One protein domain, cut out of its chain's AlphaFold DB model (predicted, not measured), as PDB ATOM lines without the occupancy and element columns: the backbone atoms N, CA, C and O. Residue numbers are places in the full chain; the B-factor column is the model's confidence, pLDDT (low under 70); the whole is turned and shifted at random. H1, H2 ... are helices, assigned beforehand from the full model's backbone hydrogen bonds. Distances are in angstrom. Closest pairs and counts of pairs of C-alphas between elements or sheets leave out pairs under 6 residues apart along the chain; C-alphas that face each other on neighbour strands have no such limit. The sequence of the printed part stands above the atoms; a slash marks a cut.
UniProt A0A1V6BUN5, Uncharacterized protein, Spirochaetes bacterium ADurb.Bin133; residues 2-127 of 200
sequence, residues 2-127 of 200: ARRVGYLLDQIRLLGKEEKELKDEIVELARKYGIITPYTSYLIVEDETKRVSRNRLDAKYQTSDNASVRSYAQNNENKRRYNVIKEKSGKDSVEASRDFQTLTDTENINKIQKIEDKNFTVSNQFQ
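Overview. This is residues 2 to 127 of the 200 residues of an uncharacterized protein of Spirochaetes bacterium ADurb.Bin133 (UniProt A0A1V6BUN5). Five helices follow one another round a loosely closed ring, with the H1 and H2 hairpin on one side, H3 crossing H2, H4 crossing H3, and H5 coming back beside H1. H6 lies over one open face of this ring, near H5 and with its first residue, Ile 109, close to Ala 2 of H1 and Tyr 33 of H2, and the long link of residues 54 to 70 loops away from the far end of H3. The printed part has 126 residues with six named helices, H1 to H6 in chain order, and no named strand. Its class is all helix, and the helix packing is mostly crossed. The whole is compact, with a radius of gyration of the C-alphas of 14.1 A, and rounded, spanning 37 by 31 by 27 A.

Arrangement. The longest helix by residues, H3, residues 38 to 53, touches H2, residues 20 to 33, with its residues 40 to 47 alone. The closest C-alphas, of Val 27 and Ile 44, are 5.7 A apart, and the two helices are about perpendicular at 76 degrees. With residues 38 to 42 alone, H3 touches H4, residues 71 to 84, at a steep tilt of 54 degrees, opposite ways; the closest C-alphas, of Tyr 39 and Tyr 82, are 5.1 A apart. H2 forms a helical hairpin with H1, residues 2 to 15, at a shallow tilt of 24 degrees; their closest C-alphas, of Val 5 and Ile 26, are 5.9 A apart. H5, residues 91 to 105, touches H1 with residues 100 to 105 alone, at a tilt of 38 degrees, only just steep, opposite ways; the closest C-alphas, of Arg 3 and Thr 104, are 4.5 A apart. H4 and H5 only just touch, with 3 pairs of C-alphas within 8 A, the closest being those of Val 84 and Ser 93 at 6.0 A. H6, residues 109 to 119, is close to H5 but not clearly touching; the closest C-alphas, of Leu 103 and Ile 112, are 6.9 A apart. H1 and H3 are apart, and so are H4 and H6. Every O i to N i+4 pair is within hydrogen-bond range in H1, H2, H3, H4 and H5; in H6 it is 4 of 7.

Along the chain. H3 is 22.5 A long, from C-alpha 38 at (88.105, 92.364, 81.287) to C-alpha 53 at (97.060, 112.288, 76.026). H5 is 21.4 A long, H1 and H2 are 20.1 A each, H4 is 19.3 A and H6 is 16.4 A. H1 begins at C-alpha 2, (77.005, 90.918, 71.602), and H6 ends at C-alpha 119, (82.254, 86.062, 88.842).

Size, cuts and confidence. The two C-alphas farthest apart, of Asn 55 and Lys 91, are 40.4 A apart. The printed part has no cut, and the link from H3 to H4, with 17 residues, is long. The mean pLDDT of the printed part is 72.9; 44 residues are under 70, among them residues 66 to 75 and 102 to 125.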
ATOM      1  N   ALA A   2      76.043  91.685  70.785       65.69
ATOM      2  CA  ALA A   2      77.005  90.918  71.602       65.69
ATOM      3  C   ALA A   2      77.726  89.782  70.840       65.69
ATOM      4  O   ALA A   2      78.942  89.657  70.930       65.69
ATOM      5  N   ARG A   3      77.009  89.071  69.957       71.56
ATOM      6  CA  ARG A   3      77.574  88.074  69.023       71.56
ATOM      7  C   ARG A   3      78.733  88.581  68.159       71.56
ATOM      8  O   ARG A   3      79.652  87.824  67.884       71.56
ATOM      9  N   ARG A   4      78.692  89.844  67.710       77.44
ATOM     10  CA  ARG A   4      79.763  90.419  66.878       77.44
ATOM     11  C   ARG A   4      81.023  90.633  67.710       77.44
ATOM     12  O   ARG A   4      82.098  90.273  67.256       77.44
ATOM     13  N   VAL A   5      80.867  91.148  68.930       73.12
ATOM     14  CA  VAL A   5      81.974  91.305  69.881       73.12
ATOM     15  C   VAL A   5      82.574  89.936  70.219       73.12
ATOM     16  O   VAL A   5      83.777  89.769  70.063       73.12
ATOM     17  N   GLY A   6      81.750  88.937  70.558       70.94
ATOM     18  CA  GLY A   6      82.202  87.556  70.795       70.94
ATOM     19  C   GLY A   6      82.967  86.956  69.609       70.94
ATOM     20  O   GLY A   6      84.076  86.459  69.775       70.94
ATOM     21  N   TYR A   7      82.440  87.104  68.392       78.25
ATOM     22  CA  TYR A   7      83.098  86.636  67.169       78.25
ATOM     23  C   TYR A   7      84.469  87.288  66.928       78.25
ATOM     24  O   TYR A   7      85.432  86.601  66.588       78.25
ATOM     25  N   LEU A   8      84.579  88.609  67.106       77.44
ATOM     26  CA  LEU A   8      85.847  89.329  66.940       77.44
ATOM     27  C   LEU A   8      86.883  88.898  67.990       77.44
ATOM     28  O   LEU A   8      88.069  88.775  67.682       77.44
ATOM     29  N   LEU A   9      86.440  88.616  69.217       72.88
ATOM     30  CA  LEU A   9      87.292  88.107  70.293       72.88
ATOM     31  C   LEU A   9      87.833  86.708  69.970       72.88
ATOM     32  O   LEU A   9      89.034  86.465  70.118       72.88
ATOM     33  N   ASP A  10      86.983  85.824  69.446       74.44
ATOM     34  CA  ASP A  10      87.392  84.495  68.987       74.44
ATOM     35  C   ASP A  10      88.401  84.574  67.834       74.44
ATOM     36  O   ASP A  10      89.392  83.842  67.829       74.44
ATOM     37  N   GLN A  11      88.216  85.496  66.884       76.19
ATOM     38  CA  GLN A  11      89.178  85.701  65.798       76.19
ATOM     39  C   GLN A  11      90.560  86.119  66.312       76.19
ATOM     40  O   GLN A  11      91.564  85.556  65.869       76.19
ATOM     41  N   ILE A  12      90.627  87.058  67.262       74.38
ATOM     42  CA  ILE A  12      91.899  87.492  67.864       74.38
ATOM     43  C   ILE A  12      92.594  86.311  68.540       74.38
ATOM     44  O   ILE A  12      93.794  86.100  68.351       74.38
ATOM     45  N   ARG A  13      91.837  85.494  69.272       70.31
ATOM     46  CA  ARG A  13      92.367  84.326  69.975       70.31
ATOM     47  C   ARG A  13      92.865  83.226  69.035       70.31
ATOM     48  O   ARG A  13      93.925  82.642  69.268       70.31
ATOM     49  N   LEU A  14      92.105  82.918  67.985       70.50
ATOM     50  CA  LEU A  14      92.405  81.825  67.057       70.50
ATOM     51  C   LEU A  14      93.542  82.183  66.099       70.50
ATOM     52  O   LEU A  14      94.458  81.381  65.895       70.50
ATOM     53  N   LEU A  15      93.491  83.386  65.526       67.38
ATOM     54  CA  LEU A  15      94.379  83.806  64.445       67.38
ATOM     55  C   LEU A  15      95.627  84.535  64.953       67.38
ATOM     56  O   LEU A  15      96.592  84.660  64.202       67.38
ATOM     57  N   GLY A  16      95.622  85.028  66.197       60.88
ATOM     58  CA  GLY A  16      96.724  85.812  66.768       60.88
ATOM     59  C   GLY A  16      96.970  87.148  66.057       60.88
ATOM     60  O   GLY A  16      97.989  87.796  66.294       60.88
ATOM     61  N   LYS A  17      96.063  87.561  65.165       58.25
ATOM     62  CA  LYS A  17      96.159  88.807  64.407       58.25
ATOM     63  C   LYS A  17      95.493  89.924  65.192       58.25
ATOM     64  O   LYS A  17      94.281  90.102  65.167       58.25
ATOM     65  N   GLU A  18      96.318  90.676  65.905       61.44
ATOM     66  CA  GLU A  18      95.928  91.912  66.576       61.44
ATOM     67  C   GLU A  18      96.001  93.089  65.607       61.44
ATOM     68  O   GLU A  18      96.792  94.019  65.780       61.44
ATOM     69  N   GLU A  19      95.184  93.047  64.560       71.00
ATOM     70  CA  GLU A  19      95.058  94.205  63.688       71.00
ATOM     71  C   GLU A  19      94.389  95.333  64.473       71.00
ATOM     72  O   GLU A  19      93.403  95.138  65.188       71.00
ATOM     73  N   LYS A  20      94.982  96.524  64.383       77.88
ATOM     74  CA  LYS A  20      94.514  97.717  65.090       77.88
ATOM     75  C   LYS A  20      93.024  97.972  64.823       77.88
ATOM     76  O   LYS A  20      92.294  98.308  65.743       77.88
ATOM     77  N   GLU A  21      92.587  97.716  63.594       80.44
ATOM     78  CA  GLU A  21      91.203  97.880  63.147       80.44
ATOM     79  C   GLU A  21      90.220  96.993  63.925       80.44
ATOM     80  O   GLU A  21      89.174  97.474  64.347       80.44
ATOM     81  N   LEU A  22      90.582  95.736  64.216       82.19
ATOM     82  CA  LEU A  22      89.729  94.827  64.991       82.19
ATOM     83  C   LEU A  22      89.589  95.288  66.442       82.19
ATOM     84  O   LEU A  22      88.509  95.202  67.023       82.19
ATOM     85  N   LYS A  23      90.677  95.780  67.047       82.94
ATOM     86  CA  LYS A  23      90.626  96.324  68.411       82.94
ATOM     87  C   LYS A  23      89.764  97.577  68.470       82.94
ATOM     88  O   LYS A  23      88.957  97.692  69.388       82.94
ATOM     89  N   ASP A  24      89.921  98.470  67.497       86.06
ATOM     90  CA  ASP A  24      89.144  99.703  67.404       86.06
ATOM     91  C   ASP A  24      87.639  99.374  67.236       86.06
ATOM     92  O   ASP A  24      86.817  99.918  67.975       86.06
ATOM     93  N   GLU A  25      87.276  98.398  66.388       87.38
ATOM     94  CA  GLU A  25      85.885  97.924  66.223       87.38
ATOM     95  C   GLU A  25      85.329  97.302  67.518       87.38
ATOM     96  O   GLU A  25      84.202  97.595  67.925       87.38
ATOM     97  N   ILE A  26      86.112  96.464  68.210       86.06
ATOM     98  CA  ILE A  26      85.701  95.874  69.494       86.06
ATOM     99  C   ILE A  26      85.428  96.968  70.529       86.06
ATOM    100  O   ILE A  26      84.420  96.890  71.230       86.06
ATOM    101  N   VAL A  27      86.303  97.973  70.638       88.19
ATOM    102  CA  VAL A  27      86.145  99.087  71.586       88.19
ATOM    103  C   VAL A  27      84.882  99.885  71.282       88.19
ATOM    104  O   VAL A  27      84.116 100.176  72.201       88.19
ATOM    105  N   GLU A  28      84.639 100.206  70.012       89.06
ATOM    106  CA  GLU A  28      83.446 100.937  69.584       89.06
ATOM    107  C   GLU A  28      82.168 100.172  69.946       89.06
ATOM    108  O   GLU A  28      81.304 100.695  70.652       89.06
ATOM    109  N   LEU A  29      82.069  98.904  69.541       88.38
ATOM    110  CA  LEU A  29      80.892  98.077  69.802       88.38
ATOM    111  C   LEU A  29      80.692  97.831  71.302       88.38
ATOM    112  O   LEU A  29      79.566  97.910  71.793       88.38
ATOM    113  N   ALA A  30      81.766  97.554  72.041       85.81
ATOM    114  CA  ALA A  30      81.700  97.346  73.482       85.81
ATOM    115  C   ALA A  30      81.168  98.588  74.198       85.81
ATOM    116  O   ALA A  30      80.250  98.476  75.012       85.81
ATOM    117  N   ARG A  31      81.680  99.776  73.847       89.06
ATOM    118  CA  ARG A  31      81.238 101.044  74.434       89.06
ATOM    119  C   ARG A  31      79.783 101.337  74.076       89.06
ATOM    120  O   ARG A  31      78.975 101.622  74.959       89.06
ATOM    121  N   LYS A  32      79.437 101.217  72.794       88.31
ATOM    122  CA  LYS A  32      78.099 101.503  72.266       88.31
ATOM    123  C   LYS A  32      77.015 100.635  72.897       88.31
ATOM    124  O   LYS A  32      75.936 101.139  73.203       88.31
ATOM    125  N   TYR A  33      77.306  99.355  73.124       84.56
ATOM    126  CA  TYR A  33      76.343  98.388  73.657       84.56
ATOM    127  C   TYR A  33      76.528  98.054  75.141       84.56
ATOM    128  O   TYR A  33      75.822  97.183  75.641       84.56
ATOM    129  N   GLY A  34      77.459  98.696  75.849       82.69
ATOM    130  CA  GLY A  34      77.634  98.463  77.284       82.69
ATOM    131  C   GLY A  34      78.141  97.061  77.627       82.69
ATOM    132  O   GLY A  34      77.705  96.503  78.634       82.69
ATOM    133  N   ILE A  35      79.002  96.476  76.783       82.56
ATOM    134  CA  ILE A  35      79.546  95.113  76.942       82.56
ATOM    135  C   ILE A  35      80.930  95.195  77.599       82.56
ATOM    136  O   ILE A  35      81.928  95.488  76.928       82.56
ATOM    137  N   ILE A  36      81.011  94.925  78.901       77.62
ATOM    138  CA  ILE A  36      82.213  95.179  79.706       77.62
ATOM    139  C   ILE A  36      82.805  93.890  80.272       77.62
ATOM    140  O   ILE A  36      82.656  93.521  81.426       77.62
ATOM    141  N   THR A  37      83.650  93.280  79.460       74.38
ATOM    142  CA  THR A  37      84.524  92.182  79.871       74.38
ATOM    143  C   THR A  37      85.858  92.736  80.371       74.38
ATOM    144  O   THR A  37      86.200  93.874  80.039       74.38
ATOM    145  N   PRO A  38      86.706  91.966  81.073       74.19
ATOM    146  CA  PRO A  38      88.105  92.364  81.287       74.19
ATOM    147  C   PRO A  38      88.855  92.761  80.016       74.19
ATOM    148  O   PRO A  38      89.674  93.681  80.044       74.19
ATOM    149  N   TYR A  39      88.570  92.092  78.897       76.44
ATOM    150  CA  TYR A  39      89.214  92.388  77.625       76.44
ATOM    151  C   TYR A  39      88.797  93.763  77.096       76.44
ATOM    152  O   TYR A  39      89.647  94.604  76.804       76.44
ATOM    153  N   THR A  40      87.491  94.016  77.007       80.19
ATOM    154  CA  THR A  40      86.962  95.293  76.512       80.19
ATOM    155  C   THR A  40      87.232  96.431  77.494       80.19
ATOM    156  O   THR A  40      87.586  97.518  77.055       80.19
ATOM    157  N   SER A  41      87.201  96.173  78.805       80.62
ATOM    158  CA  SER A  41      87.600  97.126  79.852       80.62
ATOM    159  C   SER A  41      89.029  97.619  79.660       80.62
ATOM    160  O   SER A  41      89.272  98.824  79.672       80.62
ATOM    161  N   TYR A  42      89.976  96.695  79.458       81.50
ATOM    162  CA  TYR A  42      91.374  97.047  79.223       81.50
ATOM    163  C   TYR A  42      91.526  97.906  77.962       81.50
ATOM    164  O   TYR A  42      92.149  98.967  78.009       81.50
ATOM    165  N   LEU A  43      90.909  97.484  76.854       84.19
ATOM    166  CA  LEU A  43      91.006  98.206  75.587       84.19
ATOM    167  C   LEU A  43      90.348  99.593  75.631       84.19
ATOM    168  O   LEU A  43      90.912 100.535  75.081       84.19
ATOM    169  N   ILE A  44      89.198  99.740  76.295       86.94
ATOM    170  CA  ILE A  44      88.510 101.032  76.450       86.94
ATOM    171  C   ILE A  44      89.403 102.017  77.209       86.94
ATOM    172  O   ILE A  44      89.587 103.146  76.761       86.94
ATOM    173  N   VAL A  45      90.003 101.593  78.325       85.69
ATOM    174  CA  VAL A  45      90.903 102.446  79.121       85.69
ATOM    175  C   VAL A  45      92.162 102.797  78.336       85.69
ATOM    176  O   VAL A  45      92.613 103.944  78.368       85.69
ATOM    177  N   GLU A  46      92.743 101.824  77.631       85.00
ATOM    178  CA  GLU A  46      93.922 102.038  76.795       85.00
ATOM    179  C   GLU A  46      93.637 103.051  75.671       85.00
ATOM    180  O   GLU A  46      94.441 103.964  75.453       85.00
ATOM    181  N   ASP A  47      92.495 102.926  74.983       89.50
ATOM    182  CA  ASP A  47      92.028 103.868  73.957       89.50
ATOM    183  C   ASP A  47      91.816 105.272  74.534       89.50
ATOM    184  O   ASP A  47      92.405 106.243  74.049       89.50
ATOM    185  N   GLU A  48      91.034 105.393  75.608       88.75
ATOM    186  CA  GLU A  48      90.732 106.679  76.241       88.75
ATOM    187  C   GLU A  48      92.005 107.389  76.706       88.75
ATOM    188  O   GLU A  48      92.208 108.557  76.380       88.75
ATOM    189  N   THR A  49      92.921 106.676  77.365       86.69
ATOM    190  CA  THR A  49      94.204 107.234  77.824       86.69
ATOM    191  C   THR A  49      95.033 107.770  76.650       86.69
ATOM    192  O   THR A  49      95.602 108.868  76.709       86.69
ATOM    193  N   LYS A  50      95.087 107.032  75.533       88.38
ATOM    194  CA  LYS A  50      95.780 107.469  74.307       88.38
ATOM    195  C   LYS A  50      95.107 108.678  73.663       88.38
ATOM    196  O   LYS A  50      95.793 109.538  73.112       88.38
ATOM    197  N   ARG A  51      93.778 108.757  73.686       89.31
ATOM    198  CA  ARG A  51      93.028 109.869  73.091       89.31
ATOM    199  C   ARG A  51      93.116 111.130  73.941       89.31
ATOM    200  O   ARG A  51      93.344 112.194  73.370       89.31
ATOM    201  N   VAL A  52      93.031 111.016  75.264       88.06
ATOM    202  CA  VAL A  52      93.207 112.132  76.208       88.06
ATOM    203  C   VAL A  52      94.627 112.691  76.119       88.06
ATOM    204  O   VAL A  52      94.795 113.887  75.906       88.06
ATOM    205  N   SER A  53      95.659 111.838  76.156       87.31
ATOM    206  CA  SER A  53      97.060 112.288  76.026       87.31
ATOM    207  C   SER A  53      97.370 112.976  74.690       87.31
ATOM    208  O   SER A  53      98.262 113.815  74.616       87.31
ATOM    209  N   ARG A  54      96.617 112.657  73.630       91.19
ATOM    210  CA  ARG A  54      96.710 113.305  72.310       91.19
ATOM    211  C   ARG A  54      95.745 114.478  72.135       91.19
ATOM    212  O   ARG A  54      95.616 114.972  71.017       91.19
ATOM    213  N   ASN A  55      95.043 114.887  73.192       88.06
ATOM    214  CA  ASN A  55      94.037 115.948  73.178       88.06
ATOM    215  C   ASN A  55      92.905 115.720  72.147       88.06
ATOM    216  O   ASN A  55      92.385 116.655  71.544       88.06
ATOM    217  N   ARG A  56      92.554 114.451  71.902       87.69
ATOM    218  CA  ARG A  56      91.469 114.011  71.002       87.69
ATOM    219  C   ARG A  56      90.193 113.614  71.747       87.69
ATOM    220  O   ARG A  56      89.213 113.234  71.114       87.69
ATOM    221  N   LEU A  57      90.228 113.633  73.076       87.50
ATOM    222  CA  LEU A  57      89.105 113.356  73.961       87.50
ATOM    223  C   LEU A  57      89.238 114.264  75.187       87.50
ATOM    224  O   LEU A  57      90.282 114.263  75.834       87.50
ATOM    225  N   ASP A  58      88.192 115.032  75.487       88.62
ATOM    226  CA  ASP A  58      88.089 115.767  76.750       88.62
ATOM    227  C   ASP A  58      87.846 114.756  77.881       88.62
ATOM    228  O   ASP A  58      86.969 113.893  77.769       88.62
ATOM    229  N   ALA A  59      88.623 114.855  78.962       86.19
ATOM    230  CA  ALA A  59      88.589 113.912  80.076       86.19
ATOM    231  C   ALA A  59      87.186 113.761  80.687       86.19
ATOM    232  O   ALA A  59      86.816 112.678  81.136       86.19
ATOM    233  N   LYS A  60      86.353 114.811  80.642       88.00
ATOM    234  CA  LYS A  60      84.985 114.762  81.183       88.00
ATOM    235  C   LYS A  60      84.029 113.860  80.393       88.00
ATOM    236  O   LYS A  60      82.939 113.578  80.885       88.00
ATOM    237  N   TYR A  61      84.392 113.455  79.175       90.19
ATOM    238  CA  TYR A  61      83.597 112.570  78.312       90.19
ATOM    239  C   TYR A  61      84.079 111.117  78.335       90.19
ATOM    240  O   TYR A  61      83.573 110.291  77.571       90.19
ATOM    241  N   GLN A  62      85.058 110.792  79.179       88.81
ATOM    242  CA  GLN A  62      85.466 109.409  79.384       88.81
ATOM    243  C   GLN A  62      84.295 108.568  79.904       88.81
ATOM    244  O   GLN A  62      83.382 109.064  80.571       88.81
ATOM    245  N   THR A  63      84.303 107.292  79.532       85.62
ATOM    246  CA  THR A  63      83.353 106.283  80.013       85.62
ATOM    247  C   THR A  63      83.884 105.546  81.233       85.62
ATOM    248  O   THR A  63      83.103 104.969  81.983       85.62
ATOM    249  N   SER A  64      85.199 105.589  81.454       79.75
ATOM    250  CA  SER A  64      85.817 105.149  82.698       79.75
ATOM    251  C   SER A  64      85.852 106.284  83.730       79.75
ATOM    252  O   SER A  64      86.021 107.461  83.390       79.75
ATOM    253  N   ASP A  65      85.682 105.939  85.007       71.56
ATOM    254  CA  ASP A  65      85.868 106.892  86.101       71.56
ATOM    255  C   ASP A  65      87.366 107.035  86.444       71.56
ATOM    256  O   ASP A  65      87.985 106.161  87.064       71.56
ATOM    257  N   ASN A  66      87.960 108.158  86.024       56.59
ATOM    258  CA  ASN A  66      89.369 108.504  86.250       56.59
ATOM    259  C   ASN A  66      89.724 108.726  87.730       56.59
ATOM    260  O   ASN A  66      90.908 108.711  88.069       56.59
ATOM    261  N   ALA A  67      88.751 108.960  88.621       52.88
ATOM    262  CA  ALA A  67      89.015 109.282  90.029       52.88
ATOM    263  C   ALA A  67      89.601 108.105  90.829       52.88
ATOM    264  O   ALA A  67      90.040 108.254  91.973       52.88
ATOM    265  N   SER A  68      89.649 106.910  90.246       50.28
ATOM    266  CA  SER A  68      90.215 105.761  90.921       50.28
ATOM    267  C   SER A  68      91.748 105.765  90.832       50.28
ATOM    268  O   SER A  68      92.356 105.262  89.899       50.28
ATOM    269  N   VAL A  69      92.416 106.179  91.907       41.53
ATOM    270  CA  VAL A  69      93.771 105.698  92.264       41.53
ATOM    271  C   VAL A  69      93.787 104.151  92.405       41.53
ATOM    272  O   VAL A  69      94.840 103.522  92.346       41.53
ATOM    273  N   ARG A  70      92.603 103.504  92.466       50.44
ATOM    274  CA  ARG A  70      92.394 102.049  92.290       50.44
ATOM    275  C   ARG A  70      92.636 101.548  90.848       50.44
ATOM    276  O   ARG A  70      92.750 100.341  90.643       50.44
ATOM    277  N   SER A  71      92.774 102.450  89.872       58.03
ATOM    278  CA  SER A  71      92.960 102.144  88.448       58.03
ATOM    279  C   SER A  71      94.263 101.419  88.138       58.03
ATOM    280  O   SER A  71      94.255 100.579  87.254       58.03
ATOM    281  N   TYR A  72      95.376 101.640  88.845       54.69
ATOM    282  CA  TYR A  72      96.638 100.976  88.480       54.69
ATOM    283  C   TYR A  72      96.626  99.468  88.759       54.69
ATOM    284  O   TYR A  72      96.984  98.680  87.886       54.69
ATOM    285  N   ALA A  73      96.199  99.043  89.952       55.84
ATOM    286  CA  ALA A  73      96.145  97.624  90.317       55.84
ATOM    287  C   ALA A  73      95.090  96.863  89.499       55.84
ATOM    288  O   ALA A  73      95.354  95.762  89.023       55.84
ATOM    289  N   GLN A  74      93.932  97.482  89.270       63.78
ATOM    290  CA  GLN A  74      92.837  96.880  88.515       63.78
ATOM    291  C   GLN A  74      93.096  96.895  87.003       63.78
ATOM    292  O   GLN A  74      92.832  95.907  86.329       63.78
ATOM    293  N   ASN A  75      93.718  97.948  86.462       67.94
ATOM    294  CA  ASN A  75      94.209  97.947  85.082       67.94
ATOM    295  C   ASN A  75      95.322  96.902  84.906       67.94
ATOM    296  O   ASN A  75      95.336  96.199  83.905       67.94
ATOM    297  N   ASN A  76      96.192  96.698  85.902       70.50
ATOM    298  CA  ASN A  76      97.164  95.601  85.875       70.50
ATOM    299  C   ASN A  76      96.492  94.218  85.887       70.50
ATOM    300  O   ASN A  76      96.949  93.327  85.173       70.50
ATOM    301  N   GLU A  77      95.418  94.020  86.656       71.88
ATOM    302  CA  GLU A  77      94.642  92.775  86.633       71.88
ATOM    303  C   GLU A  77      93.944  92.573  85.282       71.88
ATOM    304  O   GLU A  77      94.098  91.519  84.661       71.88
ATOM    305  N   ASN A  78      93.263  93.599  84.769       71.69
ATOM    306  CA  ASN A  78      92.634  93.573  83.451       71.69
ATOM    307  C   ASN A  78      93.669  93.310  82.352       71.69
ATOM    308  O   ASN A  78      93.413  92.517  81.456       71.69
ATOM    309  N   LYS A  79      94.873  93.886  82.458       78.00
ATOM    310  CA  LYS A  79      96.003  93.629  81.557       78.00
ATOM    311  C   LYS A  79      96.504  92.191  81.654       78.00
ATOM    312  O   LYS A  79      96.789  91.576  80.631       78.00
ATOM    313  N   ARG A  80      96.618  91.633  82.864       77.88
ATOM    314  CA  ARG A  80      96.975  90.217  83.057       77.88
ATOM    315  C   ARG A  80      95.951  89.311  82.388       77.88
ATOM    316  O   ARG A  80      96.334  88.453  81.607       77.88
ATOM    317  N   ARG A  81      94.662  89.542  82.621       72.94
ATOM    318  CA  ARG A  81      93.582  88.736  82.032       72.94
ATOM    319  C   ARG A  81      93.446  88.940  80.520       72.94
ATOM    320  O   ARG A  81      93.225  87.982  79.787       72.94
ATOM    321  N   TYR A  82      93.687  90.157  80.039       75.31
ATOM    322  CA  TYR A  82      93.857  90.457  78.618       75.31
ATOM    323  C   TYR A  82      94.986  89.621  77.997       75.31
ATOM    324  O   TYR A  82      94.827  89.100  76.896       75.31
ATOM    325  N   ASN A  83      96.104  89.434  78.706       77.62
ATOM    326  CA  ASN A  83      97.192  88.570  78.247       77.62
ATOM    327  C   ASN A  83      96.826  87.077  78.314       77.62
ATOM    328  O   ASN A  83      97.142  86.355  77.376       77.62
ATOM    329  N   VAL A  84      96.110  86.630  79.350       74.25
ATOM    330  CA  VAL A  84      95.630  85.238  79.490       74.25
ATOM    331  C   VAL A  84      94.730  84.817  78.325       74.25
ATOM    332  O   VAL A  84      94.795  83.680  77.869       74.25
ATOM    333  N   ILE A  85      93.911  85.727  77.794       67.00
ATOM    334  CA  ILE A  85      93.080  85.459  76.606       67.00
ATOM    335  C   ILE A  85      93.931  85.095  75.379       67.00
ATOM    336  O   ILE A  85      93.470  84.365  74.500       67.00
ATOM    337  N   LYS A  86      95.179  85.571  75.322       68.44
ATOM    338  CA  LYS A  86      96.138  85.231  74.262       68.44
ATOM    339  C   LYS A  86      96.767  83.855  74.470       68.44
ATOM    340  O   LYS A  86      97.322  83.288  73.529       68.44
ATOM    341  N   GLU A  87      96.687  83.309  75.679       74.56
ATOM    342  CA  GLU A  87      97.166  81.968  75.978       74.56
ATOM    343  C   GLU A  87      96.176  80.927  75.438       74.56
ATOM    344  O   GLU A  87      94.955  81.015  75.605       74.56
ATOM    345  N   LYS A  88      96.707  79.914  74.746       68.75
ATOM    346  CA  LYS A  88      95.899  78.864  74.103       68.75
ATOM    347  C   LYS A  88      95.587  77.685  75.030       68.75
ATOM    348  O   LYS A  88      94.866  76.776  74.630       68.75
ATOM    349  N   SER A  89      96.117  77.681  76.250       74.00
ATOM    350  CA  SER A  89      96.029  76.560  77.185       74.00
ATOM    351  C   SER A  89      96.223  77.027  78.620       74.00
ATOM    352  O   SER A  89      97.045  77.901  78.864       74.00
ATOM    353  N   GLY A  90      95.549  76.375  79.564       79.12
ATOM    354  CA  GLY A  90      95.617  76.704  80.986       79.12
ATOM    355  C   GLY A  90      94.223  76.847  81.584       79.12
ATOM    356  O   GLY A  90      93.237  76.987  80.858       79.12
ATOM    357  N   LYS A  91      94.131  76.789  82.916       75.94
ATOM    358  CA  LYS A  91      92.860  76.947  83.640       75.94
ATOM    359  C   LYS A  91      92.190  78.280  83.290       75.94
ATOM    360  O   LYS A  91      91.005  78.300  82.965       75.94
ATOM    361  N   ASP A  92      92.972  79.352  83.264       71.69
ATOM    362  CA  ASP A  92      92.462  80.704  83.052       71.69
ATOM    363  C   ASP A  92      92.037  80.932  81.585       71.69
ATOM    364  O   ASP A  92      91.059  81.629  81.315       71.69
ATOM    365  N   SER A  93      92.680  80.262  80.618       72.44
ATOM    366  CA  SER A  93      92.238  80.261  79.215       72.44
ATOM    367  C   SER A  93      90.899  79.539  79.021       72.44
ATOM    368  O   SER A  93      90.135  79.899  78.125       72.44
ATOM    369  N   VAL A  94      90.610  78.504  79.820       77.25
ATOM    370  CA  VAL A  94      89.320  77.787  79.789       77.25
ATOM    371  C   VAL A  94      88.212  78.642  80.396       77.25
ATOM    372  O   VAL A  94      87.104  78.661  79.866       77.25
ATOM    373  N   GLU A  95      88.510  79.360  81.475       72.31
ATOM    374  CA  GLU A  95      87.590  80.324  82.081       72.31
ATOM    375  C   GLU A  95      87.228  81.429  81.083       72.31
ATOM    376  O   GLU A  95      86.055  81.587  80.751       72.31
ATOM    377  N   ALA A  96      88.231  82.055  80.459       70.56
ATOM    378  CA  ALA A  96      88.012  83.058  79.419       70.56
ATOM    379  C   ALA A  96      87.185  82.529  78.226       70.56
ATOM    380  O   ALA A  96      86.359  83.255  77.677       70.56
ATOM    381  N   SER A  97      87.356  81.258  77.827       72.25
ATOM    382  CA  SER A  97      86.506  80.640  76.790       72.25
ATOM    383  C   SER A  97      85.031  80.618  77.172       72.25
ATOM    384  O   SER A  97      84.177  80.869  76.325       72.25
ATOM    385  N   ARG A  98      84.725  80.264  78.424       74.12
ATOM    386  CA  ARG A  98      83.344  80.164  78.909       74.12
ATOM    387  C   ARG A  98      82.687  81.537  78.956       74.12
ATOM    388  O   ARG A  98      81.513  81.660  78.609       74.12
ATOM    389  N   ASP A  99      83.456  82.562  79.306       69.25
ATOM    390  CA  ASP A  99      82.989  83.946  79.288       69.25
ATOM    391  C   ASP A  99      82.633  84.382  77.861       69.25
ATOM    392  O   ASP A  99      81.533  84.882  77.626       69.25
ATOM    393  N   PHE A 100      83.495  84.107  76.875       68.81
ATOM    394  CA  PHE A 100      83.195  84.419  75.472       68.81
ATOM    395  C   PHE A 100      81.993  83.653  74.928       68.81
ATOM    396  O   PHE A 100      81.154  84.246  74.252       68.81
ATOM    397  N   GLN A 101      81.864  82.364  75.252       70.06
ATOM    398  CA  GLN A 101      80.678  81.582  74.890       70.06
ATOM    399  C   GLN A 101      79.414  82.212  75.473       70.06
ATOM    400  O   GLN A 101      78.438  82.417  74.757       70.06
ATOM    401  N   THR A 102      79.467  82.647  76.731       68.81
ATOM    402  CA  THR A 102      78.346  83.331  77.381       68.81
ATOM    403  C   THR A 102      77.969  84.628  76.656       68.81
ATOM    404  O   THR A 102      76.782  84.901  76.474       68.81
ATOM    405  N   LEU A 103      78.942  85.415  76.183       67.38
ATOM    406  CA  LEU A 103      78.684  86.628  75.390       67.38
ATOM    407  C   LEU A 103      78.080  86.322  74.015       67.38
ATOM    408  O   LEU A 103      77.207  87.057  73.549       67.38
ATOM    409  N   THR A 104      78.548  85.260  73.364       65.88
ATOM    410  CA  THR A 104      78.078  84.836  72.039       65.88
ATOM    411  C   THR A 104      76.659  84.268  72.103       65.88
ATOM    412  O   THR A 104      75.821  84.580  71.251       65.88
ATOM    413  N   ASP A 105      76.354  83.503  73.146       67.06
ATOM    414  CA  ASP A 105      75.051  82.864  73.334       67.06
ATOM    415  C   ASP A 105      73.992  83.844  73.856       67.06
ATOM    416  O   ASP A 105      72.790  83.655  73.646       67.06
ATOM    417  N   THR A 106      74.413  84.935  74.504       66.31
ATOM    418  CA  THR A 106      73.486  85.895  75.101       66.31
ATOM    419  C   THR A 106      72.961  86.911  74.086       66.31
ATOM    420  O   THR A 106      73.671  87.786  73.595       66.31
ATOM    421  N   GLU A 107      71.649  86.874  73.846       64.06
ATOM    422  CA  GLU A 107      70.947  87.894  73.050       64.06
ATOM    423  C   GLU A 107      70.583  89.153  73.859       64.06
ATOM    424  O   GLU A 107      70.339  90.212  73.281       64.06
ATOM    425  N   ASN A 108      70.564  89.065  75.195       64.56
ATOM    426  CA  ASN A 108      70.110  90.140  76.081       64.56
ATOM    427  C   ASN A 108      71.261  90.745  76.902       64.56
ATOM    428  O   ASN A 108      71.713  90.159  77.884       64.56
ATOM    429  N   ILE A 109      71.675  91.959  76.538       63.47
ATOM    430  CA  ILE A 109      72.769  92.716  77.177       63.47
ATOM    431  C   ILE A 109      72.552  92.889  78.692       63.47
ATOM    432  O   ILE A 109      73.497  92.781  79.468       63.47
ATOM    433  N   ASN A 110      71.302  93.043  79.147       63.75
ATOM    434  CA  ASN A 110      70.995  93.187  80.576       63.75
ATOM    435  C   ASN A 110      71.273  91.902  81.379       63.75
ATOM    436  O   ASN A 110      71.382  91.954  82.604       63.75
ATOM    437  N   LYS A 111      71.359  90.735  80.719       60.31
ATOM    438  CA  LYS A 111      71.815  89.490  81.352       60.31
ATOM    439  C   LYS A 111      73.340  89.433  81.446       60.31
ATOM    440  O   LYS A 111      73.823  88.940  82.455       60.31
ATOM    441  N   ILE A 112      74.069  89.975  80.466       61.53
ATOM    442  CA  ILE A 112      75.545  90.022  80.461       61.53
ATOM    443  C   ILE A 112      76.053  90.819  81.668       61.53
ATOM    444  O   ILE A 112      76.818  90.289  82.466       61.53
ATOM    445  N   GLN A 113      75.508  92.020  81.882       59.53
ATOM    446  CA  GLN A 113      75.883  92.880  83.015       59.53
ATOM    447  C   GLN A 113      75.646  92.202  84.379       59.53
ATOM    448  O   GLN A 113      76.465  92.303  85.283       59.53
ATOM    449  N   LYS A 114      74.559  91.428  84.519       54.28
ATOM    450  CA  LYS A 114      74.248  90.678  85.754       54.28
ATOM    451  C   LYS A 114      75.093  89.414  85.956       54.28
ATOM    452  O   LYS A 114      75.147  88.900  87.073       54.28
ATOM    453  N   ILE A 115      75.663  88.854  84.888       50.84
ATOM    454  CA  ILE A 115      76.554  87.685  84.949       50.84
ATOM    455  C   ILE A 115      77.951  88.127  85.398       50.84
ATOM    456  O   ILE A 115      78.556  87.465  86.242       50.84
ATOM    457  N   GLU A 116      78.413  89.274  84.901       52.81
ATOM    458  CA  GLU A 116      79.689  89.889  85.285       52.81
ATOM    459  C   GLU A 116      79.745  90.176  86.799       52.81
ATOM    460  O   GLU A 116      80.750  89.862  87.434       52.81
ATOM    461  N   ASP A 117      78.632  90.600  87.414       50.19
ATOM    462  CA  ASP A 117      78.521  90.856  88.862       50.19
ATOM    463  C   ASP A 117      78.807  89.642  89.773       50.19
ATOM    464  O   ASP A 117      79.121  89.822  90.951       50.19
ATOM    465  N   LYS A 118      78.677  88.398  89.285       49.12
ATOM    466  CA  LYS A 118      78.815  87.192  90.130       49.12
ATOM    467  C   LYS A 118      80.204  86.559  90.114       49.12
ATOM    468  O   LYS A 118      80.573  85.936  91.105       49.12
ATOM    469  N   ASN A 119      80.954  86.715  89.025       46.00
ATOM    470  CA  ASN A 119      82.254  86.062  88.842       46.00
ATOM    471  C   ASN A 119      83.414  87.054  88.638       46.00
ATOM    472  O   ASN A 119      84.568  86.627  88.640       46.00
ATOM    473  N   PHE A 120      83.146  88.357  88.466       52.41
ATOM    474  CA  PHE A 120      84.162  89.299  88.008       52.41
ATOM    475  C   PHE A 120      84.074  90.692  88.651       52.41
ATOM    476  O   PHE A 120      83.116  91.436  88.472       52.41
ATOM    477  N   THR A 121      85.147  91.118  89.321       48.94
ATOM    478  CA  THR A 121      85.313  92.466  89.901       48.94
ATOM    479  C   THR A 121      85.600  93.537  88.828       48.94
ATOM    480  O   THR A 121      86.509  94.348  88.968       48.94
ATOM    481  N   VAL A 122      84.878  93.540  87.706       51.03
ATOM    482  CA  VAL A 122      84.938  94.601  86.675       51.03
ATOM    483  C   VAL A 122      83.823  95.620  86.877       51.03
ATOM    484  O   VAL A 122      83.997  96.789  86.529       51.03
ATOM    485  N   SER A 123      82.742  95.223  87.556       50.84
ATOM    486  CA  SER A 123      81.582  96.068  87.854       50.84
ATOM    487  C   SER A 123      81.918  97.357  88.614       50.84
ATOM    488  O   SER A 123      81.218  98.356  88.474       50.84
ATOM    489  N   ASN A 124      83.034  97.400  89.349       56.97
ATOM    490  CA  ASN A 124      83.459  98.611  90.058       56.97
ATOM    491  C   ASN A 124      84.155  99.661  89.173       56.97
ATOM    492  O   ASN A 124      84.359 100.779  89.640       56.97
ATOM    493  N   GLN A 125      84.565  99.323  87.945       65.31
ATOM    494  CA  GLN A 125      85.293 100.249  87.069       65.31
ATOM    495  C   GLN A 125      84.374 101.028  86.121       65.31
ATOM    496  O   GLN A 125      84.649 102.186  85.808       65.31
ATOM    497  N   PHE A 126      83.292 100.396  85.671       75.00
ATOM    498  CA  PHE A 126      82.309 100.996  84.778       75.00
ATOM    499  C   PHE A 126      80.924 100.851  85.395       75.00
ATOM    500  O   PHE A 126      80.387  99.750  85.470       75.00
ATOM    501  N   GLN A 127      80.324 101.968  85.799       84.31
ATOM    502  CA  GLN A 127      78.911 101.988  86.166       84.31
ATOM    503  C   GLN A 127      78.101 102.343  84.925       84.31
ATOM    504  O   GLN A 127      78.249 103.439  84.379       84.31
TER     505      GLN A 127